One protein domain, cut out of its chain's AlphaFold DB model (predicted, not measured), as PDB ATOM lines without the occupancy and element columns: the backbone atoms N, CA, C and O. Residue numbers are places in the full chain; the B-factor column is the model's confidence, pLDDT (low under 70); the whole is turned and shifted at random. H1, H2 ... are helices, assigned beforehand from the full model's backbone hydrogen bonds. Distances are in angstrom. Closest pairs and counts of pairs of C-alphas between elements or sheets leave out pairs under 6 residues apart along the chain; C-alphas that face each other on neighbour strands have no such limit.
ATOM      1  N   GLY A 683     298.856 228.519 264.579       59.44
ATOM      2  CA  GLY A 683     297.912 229.632 264.702       59.44
ATOM      3  C   GLY A 683     297.749 230.406 263.391       59.44
ATOM      4  O   GLY A 683     298.702 230.531 262.621       59.44
ATOM      5  N   ASN A 684     296.544 230.934 263.141       62.44
ATOM      6  CA  ASN A 684     296.206 231.636 261.892       62.44
ATOM      7  C   ASN A 684     297.201 232.765 261.560       62.44
ATOM      8  O   ASN A 684     297.419 233.069 260.391       62.44
ATOM      9  N   ASP A 685     297.846 233.332 262.580       62.66
ATOM     10  CA  ASP A 685     298.932 234.309 262.494       62.66
ATOM     11  C   ASP A 685     300.071 233.854 261.565       62.66
ATOM     12  O   ASP A 685     300.559 234.649 260.764       62.66
ATOM     13  N   GLU A 686     300.466 232.572 261.594       67.62
ATOM     14  CA  GLU A 686     301.461 232.031 260.657       67.62
ATOM     15  C   GLU A 686     300.925 232.006 259.221       67.62
ATOM     16  O   GLU A 686     301.643 232.383 258.294       67.62
ATOM     17  N   GLU A 687     299.660 231.624 259.009       70.81
ATOM     18  CA  GLU A 687     299.043 231.634 257.676       70.81
ATOM     19  C   GLU A 687     298.861 233.068 257.140       70.81
ATOM     20  O   GLU A 687     299.074 233.307 255.948       70.81
ATOM     21  N   HIS A 688     298.559 234.038 258.008       67.44
ATOM     22  CA  HIS A 688     298.483 235.463 257.678       67.44
ATOM     23  C   HIS A 688     299.867 236.060 257.368       67.44
ATOM     24  O   HIS A 688     300.023 236.735 256.349       67.44
ATOM     25  N   LEU A 689     300.902 235.747 258.156       74.31
ATOM     26  CA  LEU A 689     302.290 236.140 257.871       74.31
ATOM     27  C   LEU A 689     302.813 235.502 256.574       74.31
ATOM     28  O   LEU A 689     303.536 236.146 255.811       74.31
ATOM     29  N   VAL A 690     302.431 234.256 256.280       76.44
ATOM     30  CA  VAL A 690     302.739 233.584 255.009       76.44
ATOM     31  C   VAL A 690     301.980 234.220 253.840       76.44
ATOM     32  O   VAL A 690     302.573 234.379 252.779       76.44
ATOM     33  N   ALA A 691     300.724 234.641 254.008       76.38
ATOM     34  CA  ALA A 691     299.958 235.339 252.968       76.38
ATOM     35  C   ALA A 691     300.424 236.783 252.709       76.38
ATOM     36  O   ALA A 691     300.300 237.270 251.586       76.38
ATOM     37  N   ALA A 692     301.000 237.449 253.715       75.44
ATOM     38  CA  ALA A 692     301.668 238.739 253.551       75.44
ATOM     39  C   ALA A 692     303.019 238.602 252.820       75.44
ATOM     40  O   ALA A 692     303.363 239.444 251.997       75.44
ATOM     41  N   ARG A 693     303.778 237.525 253.085       79.56
ATOM     42  CA  ARG A 693     305.059 237.227 252.407       79.56
ATOM     43  C   ARG A 693     304.884 236.692 250.985       79.56
ATOM     44  O   ARG A 693     305.679 237.009 250.108       79.56
ATOM     45  N   PHE A 694     303.857 235.876 250.761       81.75
ATOM     46  CA  PHE A 694     303.480 235.327 249.463       81.75
ATOM     47  C   PHE A 694     302.065 235.803 249.146       81.75
ATOM     48  O   PHE A 694     301.103 235.177 249.589       81.75
ATOM     49  N   TYR A 695     301.954 236.906 248.397       71.88
ATOM     50  CA  TYR A 695     300.697 237.600 248.102       71.88
ATOM     51  C   TYR A 695     299.580 236.634 247.662       71.88
ATOM     52  O   TYR A 695     299.574 236.112 246.545       71.88
ATOM     53  N   ARG A 696     298.635 236.378 248.573       77.12
ATOM     54  CA  ARG A 696     297.508 235.451 248.397       77.12
ATOM     55  C   ARG A 696     296.192 236.236 248.445       77.12
ATOM     56  O   ARG A 696     295.583 236.303 249.510       77.12
ATOM     57  N   PRO A 697     295.703 236.788 247.315       70.06
ATOM     58  CA  PRO A 697     294.535 237.679 247.301       70.06
ATOM     59  C   PRO A 697     293.236 237.023 247.806       70.06
ATOM     60  O   PRO A 697     292.310 237.715 248.223       70.06
ATOM     61  N   ASN A 698     293.176 235.688 247.817       72.25
ATOM     62  CA  ASN A 698     292.021 234.929 248.301       72.25
ATOM     63  C   ASN A 698     292.060 234.633 249.815       72.25
ATOM     64  O   ASN A 698     291.048 234.186 250.352       72.25
ATOM     65  N   LEU A 699     293.182 234.861 250.516       71.06
ATOM     66  CA  LEU A 699     293.286 234.603 251.958       71.06
ATOM     67  C   LEU A 699     292.977 235.875 252.758       71.06
ATOM     68  O   LEU A 699     293.871 236.602 253.185       71.06
ATOM     69  N   LYS A 700     291.686 236.151 252.953       67.75
ATOM     70  CA  LYS A 700     291.231 237.273 253.784       67.75
ATOM     71  C   LYS A 700     291.513 236.981 255.260       67.75
ATOM     72  O   LYS A 700     291.171 235.906 255.751       67.75
ATOM     73  N   ALA A 701     292.101 237.942 255.972       70.81
ATOM     74  CA  ALA A 701     292.138 237.901 257.431       70.81
ATOM     75  C   ALA A 701     290.705 237.962 257.992       70.81
ATOM     76  O   ALA A 701     289.847 238.642 257.419       70.81
ATOM     77  N   LYS A 702     290.442 237.260 259.102       75.69
ATOM     78  CA  LYS A 702     289.176 237.415 259.839       75.69
ATOM     79  C   LYS A 702     289.076 238.854 260.351       75.69
ATOM     80  O   LYS A 702     290.085 239.413 260.777       75.69
ATOM     81  N   SER A 703     287.886 239.456 260.319       77.12
ATOM     82  CA  SER A 703     287.718 240.772 260.941       77.12
ATOM     83  C   SER A 703     287.752 240.639 262.465       77.12
ATOM     84  O   SER A 703     287.391 239.593 263.008       77.12
ATOM     85  N   ASP A 704     288.140 241.700 263.168       75.38
ATOM     86  CA  ASP A 704     288.154 241.728 264.637       75.38
ATOM     87  C   ASP A 704     286.773 241.365 265.234       75.38
ATOM     88  O   ASP A 704     286.658 240.562 266.158       75.38
ATOM     89  N   ALA A 705     285.693 241.820 264.589       78.94
ATOM     90  CA  ALA A 705     284.317 241.470 264.944       78.94
ATOM     91  C   ALA A 705     283.955 239.982 264.728       78.94
ATOM     92  O   ALA A 705     282.980 239.500 265.309       78.94
ATOM     93  N   ASP A 706     284.705 239.253 263.896       78.69
ATOM     94  CA  ASP A 706     284.589 237.798 263.741       78.69
ATOM     95  C   ASP A 706     285.442 237.064 264.781       78.69
ATOM     96  O   ASP A 706     284.959 236.113 265.387       78.69
ATOM     97  N   ILE A 707     286.656 237.550 265.063       80.69
ATOM     98  CA  ILE A 707     287.541 237.009 266.109       80.69
ATOM     99  C   ILE A 707     286.854 237.083 267.483       80.69
ATOM    100  O   ILE A 707     286.787 236.083 268.197       80.69
ATOM    101  N   ILE A 708     286.246 238.226 267.817       79.44
ATOM    102  CA  ILE A 708     285.458 238.417 269.046       79.44
ATOM    103  C   ILE A 708     284.244 237.469 269.094       79.44
ATOM    104  O   ILE A 708     283.862 236.997 270.168       79.44
ATOM    105  N   ARG A 709     283.627 237.157 267.945       79.06
ATOM    106  CA  ARG A 709     282.480 236.237 267.872       79.06
ATOM    107  C   ARG A 709     282.901 234.786 268.079       79.06
ATOM    108  O   ARG A 709     282.248 234.084 268.848       79.06
ATOM    109  N   ASP A 710     283.988 234.365 267.443       77.62
ATOM    110  CA  ASP A 710     284.547 233.019 267.574       77.62
ATOM    111  C   ASP A 710     285.029 232.769 269.012       77.62
ATOM    112  O   ASP A 710     284.655 231.764 269.618       77.62
ATOM    113  N   ALA A 711     285.749 233.728 269.606       78.81
ATOM    114  CA  ALA A 711     286.171 233.671 271.007       78.81
ATOM    115  C   ALA A 711     284.974 233.597 271.974       78.81
ATOM    116  O   ALA A 711     285.007 232.855 272.956       78.81
ATOM    117  N   LYS A 712     283.877 234.313 271.683       81.75
ATOM    118  CA  LYS A 712     282.636 234.243 272.472       81.75
ATOM    119  C   LYS A 712     281.908 232.900 272.332       81.75
ATOM    120  O   LYS A 712     281.242 232.488 273.279       81.75
ATOM    121  N   LEU A 713     282.019 232.212 271.194       76.56
ATOM    122  CA  LEU A 713     281.481 230.856 271.019       76.56
ATOM    123  C   LEU A 713     282.329 229.817 271.765       76.56
ATOM    124  O   LEU A 713     281.770 228.983 272.479       76.56
ATOM    125  N   GLU A 714     283.657 229.923 271.680       79.19
ATOM    126  CA  GLU A 714     284.590 229.042 272.392       79.19
ATOM    127  C   GLU A 714     284.469 229.198 273.920       79.19
ATOM    128  O   GLU A 714     284.392 228.200 274.637       79.19
ATOM    129  N   ALA A 715     284.304 230.429 274.422       78.69
ATOM    130  CA  ALA A 715     284.005 230.705 275.832       78.69
ATOM    131  C   ALA A 715     282.639 230.159 276.303       78.69
ATOM    132  O   ALA A 715     282.446 229.929 277.495       78.69
ATOM    133  N   MET A 716     281.697 229.924 275.382       77.25
ATOM    134  CA  MET A 716     280.408 229.268 275.653       77.25
ATOM    135  C   MET A 716     280.476 227.735 275.494       77.25
ATOM    136  O   MET A 716     279.443 227.067 275.547       77.25
ATOM    137  N   GLY A 717     281.666 227.164 275.277       68.19
ATOM    138  CA  GLY A 717     281.870 225.723 275.097       68.19
ATOM    139  C   GLY A 717     281.388 225.171 273.751       68.19
ATOM    140  O   GLY A 717     281.411 223.957 273.549       68.19
ATOM    141  N   LEU A 718     280.967 226.031 272.816       70.12
ATOM    142  CA  LEU A 718     280.673 225.618 271.449       70.12
ATOM    143  C   LEU A 718     281.963 225.608 270.632       70.12
ATOM    144  O   LEU A 718     282.769 226.535 270.691       70.12
ATOM    145  N   LEU A 719     282.145 224.562 269.827       59.53
ATOM    146  CA  LEU A 719     283.235 224.539 268.859       59.53
ATOM    147  C   LEU A 719     283.030 225.700 267.866       59.53
ATOM    148  O   LEU A 719     281.918 225.812 267.344       59.53
ATOM    149  N   PRO A 720     284.057 226.517 267.558       56.16
ATOM    150  CA  PRO A 720     283.967 227.496 266.481       56.16
ATOM    151  C   PRO A 720     283.528 226.805 265.185       56.16
ATOM    152  O   PRO A 720     284.248 225.963 264.642       56.16
ATOM    153  N   GLU A 721     282.310 227.099 264.724       52.09
ATOM    154  CA  GLU A 721     281.854 226.660 263.410       52.09
ATOM    155  C   GLU A 721     282.571 227.534 262.379       52.09
ATOM    156  O   GLU A 721     282.539 228.756 262.503       52.09
ATOM    157  N   ASP A 722     283.230 226.921 261.387       47.06
ATOM    158  CA  ASP A 722     283.951 227.625 260.316       47.06
ATOM    159  C   ASP A 722     282.961 228.445 259.468       47.06
ATOM    160  O   ASP A 722     282.478 228.004 258.419       47.06
TER     161      ASP A 722
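This is residues 683 to 722 of the 751 residues of an uncharacterized protein of Fomitopsis rosea (UniProt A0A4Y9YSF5). Two separate helices sit toward opposite ends of a loose rod, H1 first and H2 second, joined by an open link, residues 694 to 703. After H2 the tail, residues 716 to 722, folds back toward the link. The printed part has 40 residues, with two named helices, H1 then H2, and no named strand; the class is all helix. The whole is loose, with a radius of gyration of the C-alphas of 12.2 A and spans of 35 by 17 by 14 A.

H1, residues 684 to 693, and H2, residues 704 to 715, are apart. A short link of 10 residues joins them. Residues 703 to 708 stand free, of which 704 to 708 belong to H2. In H1 every O i to N i+4 pair is within hydrogen-bond range; in H2, 7 of 8 are.

H1 begins at C-alpha 684 (296.206, 231.636, 261.892) and is 14.1 A long from first to last C-alpha. H2, 16.2 A long, ends at C-alpha 715 (284.005, 230.705, 275.832).

The C-alphas of Phe 694 and Met 716, 35.4 A apart, are the two farthest apart. The printed part has no cut. Its mean pLDDT is 72.1; residues 683 to 686, 688, 700, 717 and 719 to 722 are under 70.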